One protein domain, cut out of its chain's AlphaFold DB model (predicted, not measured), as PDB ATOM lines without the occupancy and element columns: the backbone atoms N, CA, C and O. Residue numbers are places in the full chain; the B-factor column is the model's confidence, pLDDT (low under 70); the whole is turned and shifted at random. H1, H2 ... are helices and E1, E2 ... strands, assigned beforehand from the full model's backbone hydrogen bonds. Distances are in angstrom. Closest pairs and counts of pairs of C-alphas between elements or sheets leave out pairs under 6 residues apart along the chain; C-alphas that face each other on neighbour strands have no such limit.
ATOM      1  N   LEU A 188      55.925  42.411  80.947       98.31
ATOM      2  CA  LEU A 188      54.577  42.531  80.371       98.31
ATOM      3  C   LEU A 188      53.464  42.394  81.416       98.31
ATOM      4  O   LEU A 188      52.569  43.233  81.449       98.31
ATOM      5  N   ILE A 189      53.514  41.386  82.298       97.94
ATOM      6  CA  ILE A 189      52.531  41.251  83.382       97.94
ATOM      7  C   ILE A 189      53.132  40.758  84.704       97.94
ATOM      8  O   ILE A 189      53.843  39.756  84.787       97.94
ATOM      9  N   TRP A 190      52.767  41.448  85.788       97.69
ATOM     10  CA  TRP A 190      52.939  40.964  87.157       97.69
ATOM     11  C   TRP A 190      51.561  40.538  87.693       97.69
ATOM     12  O   TRP A 190      50.726  41.418  87.907       97.69
ATOM     13  N   PRO A 191      51.278  39.241  87.938       97.44
ATOM     14  CA  PRO A 191      49.901  38.746  88.108       97.44
ATOM     15  C   PRO A 191      49.102  39.212  89.340       97.44
ATOM     16  O   PRO A 191      48.031  38.669  89.610       97.44
ATOM     17  N   GLY A 192      49.593  40.182  90.108       97.56
ATOM     18  CA  GLY A 192      48.946  40.647  91.327       97.56
ATOM     19  C   GLY A 192      49.300  39.792  92.545       97.56
ATOM     20  O   GLY A 192      49.124  38.573  92.530       97.56
ATOM     21  N   SER A 193      49.765  40.422  93.626       96.81
ATOM     22  CA  SER A 193      50.064  39.712  94.880       96.81
ATOM     23  C   SER A 193      48.830  39.042  95.486       96.81
ATOM     24  O   SER A 193      47.727  39.590  95.398       96.81
ATOM     25  N   GLN A 194      49.045  37.940  96.214       95.38
ATOM     26  CA  GLN A 194      47.985  37.162  96.874       95.38
ATOM     27  C   GLN A 194      46.958  36.582  95.888       95.38
ATOM     28  O   GLN A 194      47.234  36.532  94.692       95.38
ATOM     29  N   GLY A 195      45.821  36.082  96.383       95.81
ATOM     30  CA  GLY A 195      44.754  35.474  95.589       95.81
ATOM     31  C   GLY A 195      43.354  35.975  95.953       95.81
ATOM     32  O   GLY A 195      43.177  37.016  96.595       95.81
ATOM     33  N   ILE A 196      42.334  35.223  95.529       97.19
ATOM     34  CA  ILE A 196      40.920  35.582  95.745       97.19
ATOM     35  C   ILE A 196      40.562  35.601  97.239       97.19
ATOM     36  O   ILE A 196      39.740  36.408  97.664       97.19
ATOM     37  N   GLU A 197      41.184  34.745  98.052       97.31
ATOM     38  CA  GLU A 197      40.923  34.681  99.496       97.31
ATOM     39  C   GLU A 197      41.298  35.990 100.213       97.31
ATOM     40  O   GLU A 197      40.505  36.537 100.985       97.31
ATOM     41  N   GLU A 198      42.480  36.540  99.932       97.44
ATOM     42  CA  GLU A 198      42.922  37.816 100.500       97.44
ATOM     43  C   GLU A 198      42.120  38.987  99.920       97.44
ATOM     44  O   GLU A 198      41.732  39.901 100.653       97.44
ATOM     45  N   MET A 199      41.775  38.924  98.630       97.62
ATOM     46  CA  MET A 199      40.840  39.870  98.021       97.62
ATOM     47  C   MET A 199      39.491  39.886  98.755       97.62
ATOM     48  O   MET A 199      38.959  40.962  99.015       97.62
ATOM     49  N   ASP A 200      38.942  38.736  99.137       97.56
ATOM     50  CA  ASP A 200      37.626  38.630  99.785       97.56
ATOM     51  C   ASP A 200      37.646  38.905 101.292       97.56
ATOM     52  O   ASP A 200      36.591  39.002 101.929       97.56
ATOM     53  N   THR A 201      38.833  39.075 101.876       97.94
ATOM     54  CA  THR A 201      38.970  39.403 103.295       97.94
ATOM     55  C   THR A 201      38.305  40.758 103.595       97.94
ATOM     56  O   THR A 201      38.627  41.760 102.951       97.94
ATOM     57  N   PRO A 202      37.370  40.843 104.567       97.06
ATOM     58  CA  PRO A 202      36.669  42.088 104.864       97.06
ATOM     59  C   PRO A 202      37.619  43.237 105.207       97.06
ATOM     60  O   PRO A 202      38.401  43.145 106.151       97.06
ATOM     61  N   GLY A 203      37.492  44.340 104.470       95.94
ATOM     62  CA  GLY A 203      38.315  45.537 104.650       95.94
ATOM     63  C   GLY A 203      39.635  45.538 103.878       95.94
ATOM     64  O   GLY A 203      40.367  46.510 104.018       95.94
ATOM     65  N   SER A 204      39.922  44.510 103.069       97.19
ATOM     66  CA  SER A 204      41.137  44.459 102.253       97.19
ATOM     67  C   SER A 204      41.171  45.535 101.163       97.19
ATOM     68  O   SER A 204      40.157  45.833 100.515       97.19
ATOM     69  N   ILE A 205      42.361  46.085 100.927       97.50
ATOM     70  CA  ILE A 205      42.626  47.195 100.007       97.50
ATOM     71  C   ILE A 205      43.449  46.688  98.813       97.50
ATOM     72  O   ILE A 205      44.491  46.051  98.984       97.50
ATOM     73  N   ILE A 206      42.982  46.963  97.586       97.38
ATOM     74  CA  ILE A 206      43.731  46.616  96.369       97.38
ATOM     75  C   ILE A 206      45.009  47.457  96.274       97.38
ATOM     76  O   ILE A 206      45.008  48.640  96.600       97.38
ATOM     77  N   GLY A 207      46.106  46.843  95.843       94.25
ATOM     78  CA  GLY A 207      47.420  47.476  95.774       94.25
ATOM     79  C   GLY A 207      48.197  47.471  97.097       94.25
ATOM     80  O   GLY A 207      49.402  47.732  97.063       94.25
ATOM     81  N   GLU A 208      47.550  47.122  98.214       94.75
ATOM     82  CA  GLU A 208      48.159  46.998  99.546       94.75
ATOM     83  C   GLU A 208      48.096  45.552 100.055       94.75
ATOM     84  O   GLU A 208      49.133  44.900 100.183       94.75
ATOM     85  N   ASP A 209      46.885  45.030 100.282       96.50
ATOM     86  CA  ASP A 209      46.665  43.688 100.835       96.50
ATOM     87  C   ASP A 209      46.659  42.605  99.749       96.50
ATOM     88  O   ASP A 209      47.125  41.492  99.974       96.50
ATOM     89  N   TYR A 210      46.142  42.924  98.559       97.62
ATOM     90  CA  TYR A 210      46.076  42.041  97.388       97.62
ATOM     91  C   TYR A 210      46.239  42.856  96.100       97.62
ATOM     92  O   TYR A 210      46.050  44.072  96.098       97.62
ATOM     93  N   GLY A 211      46.592  42.213  94.986       97.12
ATOM     94  CA  GLY A 211      46.689  42.894  93.690       97.12
ATOM     95  C   GLY A 211      47.794  43.953  93.624       97.12
ATOM     96  O   GLY A 211      47.741  44.854  92.785       97.12
ATOM     97  N   LYS A 212      48.813  43.866  94.493       95.94
ATOM     98  CA  LYS A 212      50.036  44.657  94.333       95.94
ATOM     99  C   LYS A 212      50.613  44.369  92.948       95.94
ATOM    100  O   LYS A 212      50.501  43.249  92.471       95.94
ATOM    101  N   HIS A 213      51.238  45.372  92.339       95.25
ATOM    102  CA  HIS A 213      51.848  45.344  90.997       95.25
ATOM    103  C   HIS A 213      50.911  45.568  89.801       95.25
ATOM    104  O   HIS A 213      51.407  45.956  88.750       95.25
ATOM    105  N   LEU A 214      49.592  45.471  89.979       97.12
ATOM    106  CA  LEU A 214      48.629  45.795  88.920       97.12
ATOM    107  C   LEU A 214      48.622  47.301  88.588       97.12
ATOM    108  O   LEU A 214      48.792  48.136  89.488       97.12
ATOM    109  N   SER A 215      48.418  47.641  87.315       95.12
ATOM    110  CA  SER A 215      48.344  49.012  86.786       95.12
ATOM    111  C   SER A 215      47.042  49.740  87.167       95.12
ATOM    112  O   SER A 215      46.073  49.111  87.593       95.12
ATOM    113  N   GLN A 216      47.054  51.080  87.087       92.38
ATOM    114  CA  GLN A 216      46.009  51.984  87.617       92.38
ATOM    115  C   GLN A 216      45.477  53.009  86.587       92.38
ATOM    116  O   GLN A 216      44.874  54.005  86.976       92.38
ATOM    117  N   GLY A 217      45.720  52.819  85.286       83.56
ATOM    118  CA  GLY A 217      45.107  53.640  84.235       83.56
ATOM    119  C   GLY A 217      45.453  55.132  84.237       83.56
ATOM    120  O   GLY A 217      44.557  55.978  84.267       83.56
ATOM    121  N   TRP A 218      46.739  55.486  84.193       82.88
ATOM    122  CA  TRP A 218      47.177  56.888  84.212       82.88
ATOM    123  C   TRP A 218      47.070  57.578  82.833       82.88
ATOM    124  O   TRP A 218      47.593  57.063  81.847       82.88
ATOM    125  N   PRO A 219      46.460  58.777  82.732       64.88
ATOM    126  CA  PRO A 219      46.178  59.424  81.443       64.88
ATOM    127  C   PRO A 219      47.394  60.026  80.707       64.88
ATOM    128  O   PRO A 219      47.252  60.428  79.555       64.88
ATOM    129  N   GLU A 220      48.567  60.119  81.344       65.62
ATOM    130  CA  GLU A 220      49.703  60.926  80.858       65.62
ATOM    131  C   GLU A 220      51.009  60.131  80.631       65.62
ATOM    132  O   GLU A 220      52.058  60.747  80.512       65.62
ATOM    133  N   SER A 221      50.990  58.790  80.545       67.38
ATOM    134  CA  SER A 221      52.242  57.997  80.558       67.38
ATOM    135  C   SER A 221      53.194  58.271  79.384       67.38
ATOM    136  O   SER A 221      54.393  58.399  79.594       67.38
ATOM    137  N   LEU A 222      52.675  58.356  78.154       81.81
ATOM    138  CA  LEU A 222      53.476  58.612  76.942       81.81
ATOM    139  C   LEU A 222      52.793  59.542  75.928       81.81
ATOM    140  O   LEU A 222      53.399  59.936  74.939       81.81
ATOM    141  N   ASN A 223      51.539  59.930  76.169       80.06
ATOM    142  CA  ASN A 223      50.714  60.663  75.204       80.06
ATOM    143  C   ASN A 223      51.274  62.060  74.836       80.06
ATOM    144  O   ASN A 223      50.895  62.652  73.830       80.06
ATOM    145  N   SER A 224      52.170  62.615  75.657       81.44
ATOM    146  CA  SER A 224      52.867  63.881  75.395       81.44
ATOM    147  C   SER A 224      54.108  63.733  74.506       81.44
ATOM    148  O   SER A 224      54.651  64.748  74.062       81.44
ATOM    149  N   ILE A 225      54.560  62.504  74.242       85.75
ATOM    150  CA  ILE A 225      55.773  62.207  73.478       85.75
ATOM    151  C   ILE A 225      55.396  61.976  72.011       85.75
ATOM    152  O   ILE A 225      54.558  61.115  71.728       85.75
ATOM    153  N   PRO A 226      56.008  62.710  71.060       88.38
ATOM    154  CA  PRO A 226      55.748  62.517  69.639       88.38
ATOM    155  C   PRO A 226      55.947  61.059  69.207       88.38
ATOM    156  O   PRO A 226      57.013  60.490  69.437       88.38
ATOM    157  N   GLY A 227      54.940  60.470  68.562       87.88
ATOM    158  CA  GLY A 227      54.946  59.063  68.141       87.88
ATOM    159  C   GLY A 227      54.291  58.094  69.130       87.88
ATOM    160  O   GLY A 227      54.086  56.935  68.773       87.88
ATOM    161  N   TYR A 228      53.911  58.555  70.326       90.12
ATOM    162  CA  TYR A 228      53.274  57.746  71.371       90.12
ATOM    163  C   TYR A 228      51.889  58.275  71.797       90.12
ATOM    164  O   TYR A 228      51.339  57.860  72.818       90.12
ATOM    165  N   GLU A 229      51.260  59.140  70.994       88.00
ATOM    166  CA  GLU A 229      49.961  59.771  71.292       88.00
ATOM    167  C   GLU A 229      48.793  58.767  71.398       88.00
ATOM    168  O   GLU A 229      47.719  59.073  71.916       88.00
ATOM    169  N   GLY A 230      48.970  57.556  70.864       84.19
ATOM    170  CA  GLY A 230      47.978  56.479  70.916       84.19
ATOM    171  C   GLY A 230      48.113  55.542  72.116       84.19
ATOM    172  O   GLY A 230      47.261  54.669  72.282       84.19
ATOM    173  N   VAL A 231      49.166  55.683  72.925       87.94
ATOM    174  CA  VAL A 231      49.456  54.742  74.011       87.94
ATOM    175  C   VAL A 231      48.582  55.033  75.223       87.94
ATOM    176  O   VAL A 231      48.587  56.143  75.757       87.94
ATOM    177  N   VAL A 232      47.856  54.015  75.686       86.19
ATOM    178  CA  VAL A 232      47.016  54.106  76.887       86.19
ATOM    179  C   VAL A 232      47.649  53.364  78.059       86.19
ATOM    180  O   VAL A 232      48.215  52.287  77.900       86.19
ATOM    181  N   SER A 233      47.529  53.905  79.269       88.44
ATOM    182  CA  SER A 233      47.761  53.122  80.485       88.44
ATOM    183  C   SER A 233      46.472  52.372  80.819       88.44
ATOM    184  O   SER A 233      45.416  52.996  80.943       88.44
ATOM    185  N   TYR A 234      46.539  51.047  80.942       92.94
ATOM    186  CA  TYR A 234      45.388  50.232  81.329       92.94
ATOM    187  C   TYR A 234      45.184  50.255  82.851       92.94
ATOM    188  O   TYR A 234      46.117  50.476  83.624       92.94
ATOM    189  N   ASP A 235      43.936  50.062  83.288       95.75
ATOM    190  CA  ASP A 235      43.555  50.028  84.705       95.75
ATOM    191  C   ASP A 235      43.146  48.614  85.126       95.75
ATOM    192  O   ASP A 235      41.964  48.275  85.262       95.75
ATOM    193  N   VAL A 236      44.152  47.757  85.303       97.75
ATOM    194  CA  VAL A 236      43.928  46.368  85.713       97.75
ATOM    195  C   VAL A 236      43.384  46.304  87.147       97.75
ATOM    196  O   VAL A 236      42.550  45.448  87.451       97.75
ATOM    197  N   GLN A 237      43.773  47.230  88.034       97.75
ATOM    198  CA  GLN A 237      43.206  47.299  89.388       97.75
ATOM    199  C   GLN A 237      41.699  47.562  89.363       97.75
ATOM    200  O   GLN A 237      40.942  46.865  90.045       97.75
ATOM    201  N   GLN A 238      41.235  48.520  88.563       97.94
ATOM    202  CA  GLN A 238      39.810  48.822  88.470       97.94
ATOM    203  C   GLN A 238      39.014  47.684  87.823       97.94
ATOM    204  O   GLN A 238      37.875  47.433  88.235       97.94
ATOM    205  N   ALA A 239      39.595  46.952  86.869       98.38
ATOM    206  CA  ALA A 239      38.983  45.740  86.324       98.38
ATOM    207  C   ALA A 239      38.783  44.674  87.420       98.38
ATOM    208  O   ALA A 239      37.682  44.143  87.578       98.38
ATOM    209  N   VAL A 240      39.801  44.438  88.254       98.62
ATOM    210  CA  VAL A 240      39.722  43.507  89.395       98.62
ATOM    211  C   VAL A 240      38.707  43.965  90.447       98.62
ATOM    212  O   VAL A 240      37.938  43.142  90.942       98.62
ATOM    213  N   LEU A 241      38.647  45.258  90.779       98.38
ATOM    214  CA  LEU A 241      37.628  45.795  91.693       98.38
ATOM    215  C   LEU A 241      36.213  45.585  91.144       98.38
ATOM    216  O   LEU A 241      35.315  45.164  91.872       98.38
ATOM    217  N   THR A 242      36.028  45.813  89.844       98.38
ATOM    218  CA  THR A 242      34.746  45.581  89.169       98.38
ATOM    219  C   THR A 242      34.354  44.105  89.240       98.38
ATOM    220  O   THR A 242      33.215  43.791  89.584       98.38
ATOM    221  N   PHE A 243      35.299  43.188  89.008       98.56
ATOM    222  CA  PHE A 243      35.087  41.752  89.197       98.56
ATOM    223  C   PHE A 243      34.733  41.406  90.650       98.56
ATOM    224  O   PHE A 243      33.785  40.651  90.888       98.56
ATOM    225  N   LYS A 244      35.446  41.974  91.629       97.94
ATOM    226  CA  LYS A 244      35.217  41.738  93.062       97.94
ATOM    227  C   LYS A 244      33.781  42.061  93.473       97.94
ATOM    228  O   LYS A 244      33.188  41.250  94.189       97.94
ATOM    229  N   ASP A 245      33.247  43.184  92.989       97.62
ATOM    230  CA  ASP A 245      31.900  43.695  93.286       97.62
ATOM    231  C   ASP A 245      30.788  43.062  92.421       97.62
ATOM    232  O   ASP A 245      29.597  43.299  92.646       97.62
ATOM    233  N   SER A 246      31.162  42.250  91.426       97.88
ATOM    234  CA  SER A 246      30.241  41.592  90.496       97.88
ATOM    235  C   SER A 246      29.677  40.266  91.026       97.88
ATOM    236  O   SER A 246      29.986  39.787  92.118       97.88
ATOM    237  N   THR A 247      28.863  39.613  90.194       97.12
ATOM    238  CA  THR A 247      28.422  38.227  90.403       97.12
ATOM    239  C   THR A 247      29.474  37.170  90.042       97.12
ATOM    240  O   THR A 247      29.209  35.984  90.250       97.12
ATOM    241  N   ARG A 248      30.645  37.573  89.523       97.38
ATOM    242  CA  ARG A 248      31.784  36.714  89.136       97.38
ATOM    243  C   ARG A 248      31.424  35.638  88.111       97.38
ATOM    244  O   ARG A 248      31.852  34.488  88.201       97.38
ATOM    245  N   THR A 249      30.588  36.012  87.153       98.12
ATOM    246  CA  THR A 249      30.247  35.189  85.992       98.12
ATOM    247  C   THR A 249      31.440  35.055  85.049       98.12
ATOM    248  O   THR A 249      32.428  35.770  85.189       98.12
ATOM    249  N   GLN A 250      31.344  34.169  84.053       97.75
ATOM    250  CA  GLN A 250      32.370  34.086  83.013       97.75
ATOM    251  C   GLN A 250      32.561  35.434  82.303       97.75
ATOM    252  O   GLN A 250      33.684  35.882  82.173       97.75
ATOM    253  N   ALA A 251      31.475  36.149  81.990       98.25
ATOM    254  CA  ALA A 251      31.567  37.476  81.377       98.25
ATOM    255  C   ALA A 251      32.308  38.504  82.256       98.25
ATOM    256  O   ALA A 251      32.966  39.395  81.729       98.25
ATOM    257  N   ASP A 252      32.219  38.382  83.587       98.38
ATOM    258  CA  ASP A 252      32.969  39.244  84.508       98.38
ATOM    259  C   ASP A 252      34.473  38.905  84.493       98.38
ATOM    260  O   ASP A 252      35.300  39.795  84.667       98.38
ATOM    261  N   LYS A 253      34.833  37.631  84.269       98.44
ATOM    262  CA  LYS A 253      36.227  37.193  84.093       98.44
ATOM    263  C   LYS A 253      36.789  37.642  82.748       98.44
ATOM    264  O   LYS A 253      37.842  38.268  82.738       98.44
ATOM    265  N   ASP A 254      36.044  37.413  81.666       98.06
ATOM    266  CA  ASP A 254      36.408  37.817  80.300       98.06
ATOM    267  C   ASP A 254      36.652  39.340  80.222       98.06
ATOM    268  O   ASP A 254      37.474  39.820  79.446       98.06
ATOM    269  N   ALA A 255      35.956  40.131  81.049       98.44
ATOM    270  CA  ALA A 255      36.176  41.572  81.145       98.44
ATOM    271  C   ALA A 255      37.514  41.946  81.811       98.44
ATOM    272  O   ALA A 255      38.113  42.946  81.422       98.44
ATOM    273  N   VAL A 256      37.985  41.176  82.800       98.62
ATOM    274  CA  VAL A 256      39.330  41.353  83.382       98.62
ATOM    275  C   VAL A 256      40.388  40.915  82.374       98.62
ATOM    276  O   VAL A 256      41.347  41.649  82.145       98.62
ATOM    277  N   GLU A 257      40.168  39.765  81.739       98.50
ATOM    278  CA  GLU A 257      41.019  39.194  80.692       98.50
ATOM    279  C   GLU A 257      41.266  40.189  79.564       98.50
ATOM    280  O   GLU A 257      42.411  40.539  79.296       98.50
ATOM    281  N   ALA A 258      40.204  40.778  79.011       98.44
ATOM    282  CA  ALA A 258      40.315  41.753  77.931       98.44
ATOM    283  C   ALA A 258      41.177  42.982  78.283       98.44
ATOM    284  O   ALA A 258      41.813  43.547  77.397       98.44
ATOM    285  N   VAL A 259      41.202  43.418  79.551       98.31
ATOM    286  CA  VAL A 259      42.042  44.551  79.987       98.31
ATOM    287  C   VAL A 259      43.506  44.130  80.110       98.31
ATOM    288  O   VAL A 259      44.386  44.873  79.681       98.31
ATOM    289  N   VAL A 260      43.768  42.947  80.670       98.50
ATOM    290  CA  VAL A 260      45.128  42.406  80.833       98.50
ATOM    291  C   VAL A 260      45.753  42.098  79.474       98.50
ATOM    292  O   VAL A 260      46.881  42.504  79.205       98.50
ATOM    293  N   ASP A 261      45.008  41.444  78.591       98.62
ATOM    294  CA  ASP A 261      45.477  41.055  77.262       98.62
ATOM    295  C   ASP A 261      45.786  42.276  76.390       98.62
ATOM    296  O   ASP A 261      46.784  42.301  75.666       98.62
ATOM    297  N   ALA A 262      44.973  43.330  76.503       97.69
ATOM    298  CA  ALA A 262      45.213  44.590  75.811       97.69
ATOM    299  C   ALA A 262      46.459  45.327  76.341       97.69
ATOM    300  O   ALA A 262      47.193  45.922  75.548       97.69
ATOM    301  N   GLU A 263      46.734  45.259  77.650       96.81
ATOM    302  CA  GLU A 263      47.978  45.777  78.232       96.81
ATOM    303  C   GLU A 263      49.190  45.029  77.671       96.81
ATOM    304  O   GLU A 263      50.080  45.659  77.103       96.81
ATOM    305  N   ILE A 264      49.192  43.696  77.737       98.44
ATOM    306  CA  ILE A 264      50.301  42.860  77.253       98.44
ATOM    307  C   ILE A 264      50.566  43.100  75.765       98.44
ATOM    308  O   ILE A 264      51.713  43.333  75.381       98.44
ATOM    309  N   GLY A 265      49.521  43.087  74.932       98.06
ATOM    310  CA  GLY A 265      49.655  43.300  73.489       98.06
ATOM    311  C   GLY A 265      50.238  44.671  73.153       98.06
ATOM    312  O   GLY A 265      51.140  44.770  72.324       98.06
ATOM    313  N   GLN A 266      49.784  45.726  73.838       95.00
ATOM    314  CA  GLN A 266      50.333  47.064  73.633       95.00
ATOM    315  C   GLN A 266      51.793  47.145  74.088       95.00
ATOM    316  O   GLN A 266      52.627  47.643  73.344       95.00
ATOM    317  N   TRP A 267      52.124  46.652  75.285       95.19
ATOM    318  CA  TRP A 267      53.490  46.723  75.815       95.19
ATOM    319  C   TRP A 267      54.499  45.942  74.973       95.19
ATOM    320  O   TRP A 267      55.576  46.464  74.686       95.19
ATOM    321  N   ALA A 268      54.139  44.739  74.520       97.88
ATOM    322  CA  ALA A 268      54.986  43.937  73.641       97.88
ATOM    323  C   ALA A 268      55.230  44.623  72.283       97.88
ATOM    324  O   ALA A 268      56.333  44.532  71.746       97.88
ATOM    325  N   GLY A 269      54.225  45.333  71.757       96.75
ATOM    326  CA  GLY A 269      54.295  46.031  70.469       96.75
ATOM    327  C   GLY A 269      54.891  47.434  70.496       96.75
ATOM    328  O   GLY A 269      54.959  48.066  69.444       96.75
ATOM    329  N   LEU A 270      55.312  47.936  71.660       94.00
ATOM    330  CA  LEU A 270      55.912  49.269  71.783       94.00
ATOM    331  C   LEU A 270      57.436  49.264  71.755       94.00
ATOM    332  O   LEU A 270      58.029  50.219  71.259       94.00
ATOM    333  N   TRP A 271      58.068  48.230  72.308       95.44
ATOM    334  CA  TRP A 271      59.492  48.278  72.624       95.44
ATOM    335  C   TRP A 271      60.268  47.184  71.897       95.44
ATOM    336  O   TRP A 271      59.960  45.997  72.031       95.44
ATOM    337  N   ASP A 272      61.292  47.599  71.154       96.62
ATOM    338  CA  ASP A 272      62.283  46.699  70.573       96.62
ATOM    339  C   ASP A 272      63.272  46.265  71.662       96.62
ATOM    340  O   ASP A 272      64.105  47.041  72.129       96.62
ATOM    341  N   VAL A 273      63.108  45.028  72.125       98.25
ATOM    342  CA  VAL A 273      63.938  44.401  73.154       98.25
ATOM    343  C   VAL A 273      64.286  42.985  72.719       98.25
ATOM    344  O   VAL A 273      63.487  42.312  72.062       98.25
ATOM    345  N   TYR A 274      65.458  42.486  73.111       97.75
ATOM    346  CA  TYR A 274      65.892  41.141  72.705       97.75
ATOM    347  C   TYR A 274      65.193  40.021  73.490       97.75
ATOM    348  O   TYR A 274      65.201  38.863  73.068       97.75
ATOM    349  N   GLU A 275      64.593  40.344  74.635       98.06
ATOM    350  CA  GLU A 275      63.746  39.428  75.393       98.06
ATOM    351  C   GLU A 275      62.750  40.164  76.294       98.06
ATOM    352  O   GLU A 275      62.997  41.299  76.709       98.06
ATOM    353  N   TRP A 276      61.652  39.484  76.619       98.62
ATOM    354  CA  TRP A 276      60.609  39.942  77.530       98.62
ATOM    355  C   TRP A 276      60.410  38.969  78.687       98.62
ATOM    356  O   TRP A 276      60.112  37.788  78.481       98.62
ATOM    357  N   ASP A 277      60.431  39.506  79.906       98.62
ATOM    358  CA  ASP A 277      59.741  38.892  81.037       98.62
ATOM    359  C   ASP A 277      58.230  39.001  80.775       98.62
ATOM    360  O   ASP A 277      57.609  40.028  81.059       98.62
ATOM    361  N   VAL A 278      57.626  37.958  80.198       98.81
ATOM    362  CA  VAL A 278      56.182  37.946  79.926       98.81
ATOM    363  C   VAL A 278      55.429  37.918  81.249       98.81
ATOM    364  O   VAL A 278      54.580  38.767  81.487       98.81
ATOM    365  N   ILE A 279      55.782  36.985  82.137       98.44
ATOM    366  CA  ILE A 279      55.144  36.810  83.448       98.44
ATOM    367  C   ILE A 279      56.210  36.836  84.541       98.44
ATOM    368  O   ILE A 279      57.204  36.116  84.446       98.44
ATOM    369  N   ASN A 280      55.969  37.597  85.611       98.44
ATOM    370  CA  ASN A 280      56.887  37.687  86.747       98.44
ATOM    371  C   ASN A 280      56.286  37.172  88.068       98.44
ATOM    372  O   ASN A 280      55.160  37.505  88.440       98.44
ATOM    373  N   GLU A 281      57.083  36.403  88.811       97.19
ATOM    374  CA  GLU A 281      56.880  35.987  90.207       97.19
ATOM    375  C   GLU A 281      55.568  35.243  90.521       97.19
ATOM    376  O   GLU A 281      54.881  35.511  91.518       97.19
ATOM    377  N   THR A 282      55.235  34.257  89.696       96.12
ATOM    378  CA  THR A 282      54.061  33.381  89.864       96.12
ATOM    379  C   THR A 282      54.028  32.573  91.169       96.12
ATOM    380  O   THR A 282      52.973  32.037  91.524       96.12
ATOM    381  N   LEU A 283      55.145  32.472  91.903       93.38
ATOM    382  CA  LEU A 283      55.180  31.823  93.219       93.38
ATOM    383  C   LEU A 283      54.288  32.516  94.257       93.38
ATOM    384  O   LEU A 283      53.623  31.834  95.035       93.38
ATOM    385  N   ASN A 284      54.271  33.852  94.273       89.75
ATOM    386  CA  ASN A 284      53.551  34.647  95.279       89.75
ATOM    387  C   ASN A 284      52.464  35.556  94.688       89.75
ATOM    388  O   ASN A 284      51.628  36.080  95.432       89.75
ATOM    389  N   ASN A 285      52.468  35.754  93.371       96.50
ATOM    390  CA  ASN A 285      51.527  36.622  92.679       96.50
ATOM    391  C   ASN A 285      50.563  35.741  91.890       96.50
ATOM    392  O   ASN A 285      50.930  35.223  90.840       96.50
ATOM    393  N   ARG A 286      49.373  35.496  92.454       96.25
ATOM    394  CA  ARG A 286      48.414  34.483  91.976       96.25
ATOM    395  C   ARG A 286      47.039  35.040  91.603       96.25
ATOM    396  O   ARG A 286      46.241  34.312  91.019       96.25
ATOM    397  N   LEU A 287      46.775  36.317  91.876       98.56
ATOM    398  CA  LEU A 287      45.435  36.896  91.824       98.56
ATOM    399  C   LEU A 287      44.792  36.788  90.442       98.56
ATOM    400  O   LEU A 287      43.693  36.252  90.323       98.56
ATOM    401  N   LEU A 288      45.474  37.264  89.401       98.56
ATOM    402  CA  LEU A 288      44.940  37.235  88.038       98.56
ATOM    403  C   LEU A 288      44.726  35.798  87.535       98.56
ATOM    404  O   LEU A 288      43.682  35.504  86.956       98.56
ATOM    405  N   MET A 289      45.660  34.891  87.839       97.69
ATOM    406  CA  MET A 289      45.548  33.472  87.474       97.69
ATOM    407  C   MET A 289      44.374  32.780  88.186       97.69
ATOM    408  O   MET A 289      43.735  31.902  87.618       97.69
ATOM    409  N   GLU A 290      44.037  33.177  89.414       98.12
ATOM    410  CA  GLU A 290      42.872  32.635  90.128       98.12
ATOM    411  C   GLU A 290      41.536  33.182  89.631       98.12
ATOM    412  O   GLU A 290      40.524  32.478  89.682       98.12
ATOM    413  N   ILE A 291      41.519  34.430  89.155       98.50
ATOM    414  CA  ILE A 291      40.328  35.043  88.563       98.50
ATOM    415  C   ILE A 291      40.017  34.371  87.220       98.50
ATOM    416  O   ILE A 291      38.905  33.860  87.033       98.50
ATOM    417  N   MET A 292      40.995  34.344  86.313       97.06
ATOM    418  CA  MET A 292      40.794  33.970  84.907       97.06
ATOM    419  C   MET A 292      40.971  32.470  84.665       97.06
ATOM    420  O   MET A 292      40.150  31.859  83.990       97.06
ATOM    421  N   GLY A 293      41.947  31.853  85.325       96.69
ATOM    422  CA  GLY A 293      42.412  30.501  85.032       96.69
ATOM    423  C   GLY A 293      43.929  30.494  84.843       96.69
ATOM    424  O   GLY A 293      44.529  31.504  84.477       96.69
ATOM    425  N   TYR A 294      44.571  29.360  85.133       96.56
ATOM    426  CA  TYR A 294      46.021  29.220  84.949       96.56
ATOM    427  C   TYR A 294      46.414  29.015  83.479       96.56
ATOM    428  O   TYR A 294      47.555  29.289  83.117       96.56
ATOM    429  N   ASP A 295      45.474  28.591  82.636       96.69
ATOM    430  CA  ASP A 295      45.619  28.507  81.182       96.69
ATOM    431  C   ASP A 295      45.842  29.875  80.529       96.69
ATOM    432  O   ASP A 295      46.531  29.965  79.509       96.69
ATOM    433  N   GLN A 296      45.400  30.956  81.183       97.75
ATOM    434  CA  GLN A 296      45.668  32.322  80.734       97.75
ATOM    435  C   GLN A 296      47.168  32.634  80.634       97.75
ATOM    436  O   GLN A 296      47.573  33.451  79.811       97.75
ATOM    437  N   MET A 297      48.024  31.953  81.410       98.56
ATOM    438  CA  MET A 297      49.471  32.137  81.280       98.56
ATOM    439  C   MET A 297      49.945  31.848  79.851       98.56
ATOM    440  O   MET A 297      50.733  32.616  79.314       98.56
ATOM    441  N   ALA A 298      49.456  30.779  79.212       98.81
ATOM    442  CA  ALA A 298      49.837  30.455  77.839       98.81
ATOM    443  C   ALA A 298      49.304  31.476  76.826       98.81
ATOM    444  O   ALA A 298      49.969  31.735  75.822       98.81
ATOM    445  N   GLU A 299      48.134  32.062  77.081       98.69
ATOM    446  CA  GLU A 299      47.567  33.106  76.226       98.69
ATOM    447  C   GLU A 299      48.393  34.393  76.274       98.69
ATOM    448  O   GLU A 299      48.724  34.944  75.228       98.69
ATOM    449  N   TRP A 300      48.865  34.805  77.452       98.81
ATOM    450  CA  TRP A 300      49.775  35.949  77.582       98.81
ATOM    451  C   TRP A 300      51.053  35.798  76.752       98.81
ATOM    452  O   TRP A 300      51.488  36.756  76.114       98.81
ATOM    453  N   PHE A 301      51.629  34.592  76.696       98.88
ATOM    454  CA  PHE A 301      52.764  34.310  75.812       98.88
ATOM    455  C   PHE A 301      52.386  34.399  74.329       98.88
ATOM    456  O   PHE A 301      53.155  34.948  73.547       98.88
ATOM    457  N   LYS A 302      51.207  33.909  73.924       98.88
ATOM    458  CA  LYS A 302      50.740  34.007  72.526       98.88
ATOM    459  C   LYS A 302      50.502  35.456  72.110       98.88
ATOM    460  O   LYS A 302      50.854  35.836  70.996       98.88
ATOM    461  N   ILE A 303      49.948  36.274  73.004       98.88
ATOM    462  CA  ILE A 303      49.751  37.708  72.773       98.88
ATOM    463  C   ILE A 303      51.102  38.410  72.652       98.88
ATOM    464  O   ILE A 303      51.294  39.179  71.711       98.88
ATOM    465  N   ALA A 304      52.044  38.134  73.556       98.75
ATOM    466  CA  ALA A 304      53.389  38.691  73.479       98.75
ATOM    467  C   ALA A 304      54.081  38.313  72.157       98.75
ATOM    468  O   ALA A 304      54.602  39.190  71.474       98.75
ATOM    469  N   ASP A 305      54.013  37.043  71.746       98.75
ATOM    470  CA  ASP A 305      54.614  36.564  70.493       98.75
ATOM    471  C   ASP A 305      53.993  37.215  69.251       98.75
ATOM    472  O   ASP A 305      54.703  37.603  68.326       98.75
ATOM    473  N   ALA A 306      52.672  37.403  69.253       98.62
ATOM    474  CA  ALA A 306      51.957  38.032  68.147       98.62
ATOM    475  C   ALA A 306      52.213  39.544  68.016       98.62
ATOM    476  O   ALA A 306      51.942  40.102  66.952       98.62
ATOM    477  N   ASN A 307      52.683  40.207  69.080       98.50
ATOM    478  CA  ASN A 307      52.834  41.665  69.117       98.50
ATOM    479  C   ASN A 307      54.281  42.151  69.258       98.50
ATOM    480  O   ASN A 307      54.508  43.329  69.017       98.50
ATOM    481  N   LYS A 308      55.247  41.302  69.635       98.06
ATOM    482  CA  LYS A 308      56.649  41.712  69.827       98.06
ATOM    483  C   LYS A 308      57.205  42.455  68.605       98.06
ATOM    484  O   LYS A 308      57.035  42.013  67.470       98.06
ATOM    485  N   VAL A 309      57.890  43.575  68.851       97.69
ATOM    486  CA  VAL A 309      58.492  44.405  67.789       97.69
ATOM    487  C   VAL A 309      59.589  43.638  67.048       97.69
ATOM    488  O   VAL A 309      59.605  43.594  65.819       97.69
ATOM    489  N   ASN A 310      60.482  43.002  67.805       97.19
ATOM    490  CA  ASN A 310      61.574  42.206  67.269       97.19
ATOM    491  C   ASN A 310      61.152  40.733  67.129       97.19
ATOM    492  O   ASN A 310      60.843  40.094  68.139       97.19
ATOM    493  N   PRO A 311      61.152  40.157  65.911       96.62
ATOM    494  CA  PRO A 311      60.732  38.773  65.694       96.62
ATOM    495  C   PRO A 311      61.638  37.744  66.392       96.62
ATOM    496  O   PRO A 311      61.162  36.662  66.744       96.62
ATOM    497  N   ASP A 312      62.901  38.094  66.649       96.56
ATOM    498  CA  ASP A 312      63.871  37.254  67.356       96.56
ATOM    499  C   ASP A 312      63.802  37.417  68.884       96.56
ATOM    500  O   ASP A 312      64.455  36.657  69.610       96.56
ATOM    501  N   CYS A 313      62.984  38.359  69.379       98.19
ATOM    502  CA  CYS A 313      62.766  38.581  70.803       98.19
ATOM    503  C   CYS A 313      62.287  37.296  71.487       98.19
ATOM    504  O   CYS A 313      61.325  36.649  71.045       98.19
ATOM    505  N   LYS A 314      62.979  36.944  72.574       98.56
ATOM    506  CA  LYS A 314      62.727  35.737  73.361       98.56
ATOM    507  C   LYS A 314      61.742  35.999  74.485       98.56
ATOM    508  O   LYS A 314      61.852  36.983  75.212       98.56
ATOM    509  N   LEU A 315      60.800  35.086  74.668       98.81
ATOM    510  CA  LEU A 315      59.779  35.193  75.700       98.81
ATOM    511  C   LEU A 315      60.127  34.301  76.887       98.81
ATOM    512  O   LEU A 315      60.351  33.097  76.729       98.81
ATOM    513  N   LEU A 316      60.142  34.875  78.091       98.12
ATOM    514  CA  LEU A 316      60.456  34.136  79.309       98.12
ATOM    515  C   LEU A 316      59.448  34.349  80.435       98.12
ATOM    516  O   LEU A 316      58.790  35.383  80.547       98.12
ATOM    517  N   ILE A 317      59.353  33.344  81.300       98.62
ATOM    518  CA  ILE A 317      58.772  33.474  82.636       98.62
ATOM    519  C   ILE A 317      59.917  33.724  83.619       98.62
ATOM    520  O   ILE A 317      60.984  33.126  83.474       98.62
ATOM    521  N   ASN A 318      59.720  34.617  84.590       98.62
ATOM    522  CA  ASN A 318      60.740  35.003  85.565       98.62
ATOM    523  C   ASN A 318      60.236  34.787  87.002       98.62
ATOM    524  O   ASN A 318      59.091  35.108  87.326       98.62
ATOM    525  N   ASP A 319      61.076  34.240  87.884       97.88
ATOM    526  CA  ASP A 319      60.730  34.071  89.298       97.88
ATOM    527  C   ASP A 319      61.959  34.112  90.218       97.88
ATOM    528  O   ASP A 319      63.116  33.910  89.825       97.88
ATOM    529  N   TYR A 320      61.698  34.382  91.491       95.31
ATOM    530  CA  TYR A 320      62.705  34.767  92.461       95.31
ATOM    531  C   TYR A 320      63.145  33.618  93.358       95.31
ATOM    532  O   TYR A 320      62.381  32.711  93.692       95.31
TER     533      TYR A 320
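Overview. This is residues 188 to 320 of the 844 residues of the protein "GH10 domain-containing protein" of Puniceicoccales bacterium CK1056 (UniProt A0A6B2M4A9). A small ribbon of two parallel strands, E1 and E2, makes one end of the domain, with H5 packed over it; from H5 the long helix H3 leads through the middle, with H2 folded back along its first part and H4 and the short H1 toward the other end. Between H1 and H2 a long unnamed stretch, residues 201 to 235, makes a wide loop. The printed part has 133 residues, with five named helices and two named strands in the order H1 H2 H3 E1 H4 H5 E2; the class is mostly helix, though the named elements hold 64 residues, under half. The whole is compact and rounded, with a radius of gyration of the C-alphas of 15.0 A and spans of 44 by 31 by 28 A.

Arrangement. Look first at E1, residues 275 to 280, and E2, residues 314 to 319: they are parallel neighbours at 33 degrees, with N 276 and O 314 2.9 A apart and N 278 and O 316 2.8 A apart, within hydrogen-bond range. Together with H4, residues 287 to 292, and H5, residues 296 to 307, they form a strand-helix-strand unit, two parallel strands joined through helices, with a right-handed crossover. The closest C-alphas of E1 and H5, those of Val 278 and Phe 301, are 6.5 A apart. The hub is H3, residues 250 to 268, touching three helices. With its residues 261 to 268 alone it touches H5, the same way at 38 degrees, only just a steep tilt; the closest C-alphas, of Ala 268 and Ala 304, are 5.5 A apart. With residues 253 to 257 alone it touches H4 at a steep tilt of 63 degrees, closest at C-alphas 253 and 292, 5.6 A. H2, residues 236 to 245, forms a helical hairpin with H3, at a shallow tilt of 5 degrees, closest at C-alphas 239 and 256, 5.3 A. H1, residues 196 to 200, only just touches H4, with 3 pairs of C-alphas within 8 A, the closest being Ile 196 and Leu 287 at 6.1 A; H1 and H3 are apart. Every O i to N i+4 pair is within hydrogen-bond range in H1, H2, H4 and H5, and 13 of 15 are in H3.

Along the chain. Find C-alpha 275 at (63.746, 39.428, 75.393), where E1 begins its 13.4 A; E2 covers 16.1 A and ends at C-alpha 319, (60.730, 34.071, 89.298). H5 measures 16.5 A and H2 14.5 A. H3 begins at C-alpha 250, (32.370, 34.086, 83.013), and runs 26.4 A. H4 covers 8.8 A and H1 6.0 A.

Size, cuts and confidence. The two C-alphas farthest apart, those of Pro 202 and Asp 312, are 46.6 A apart. The printed part has no cut. The link from H1 to H2, 35 residues, is long. The mean pLDDT of the printed part is 95.4, and residues 219 to 221 are under 70.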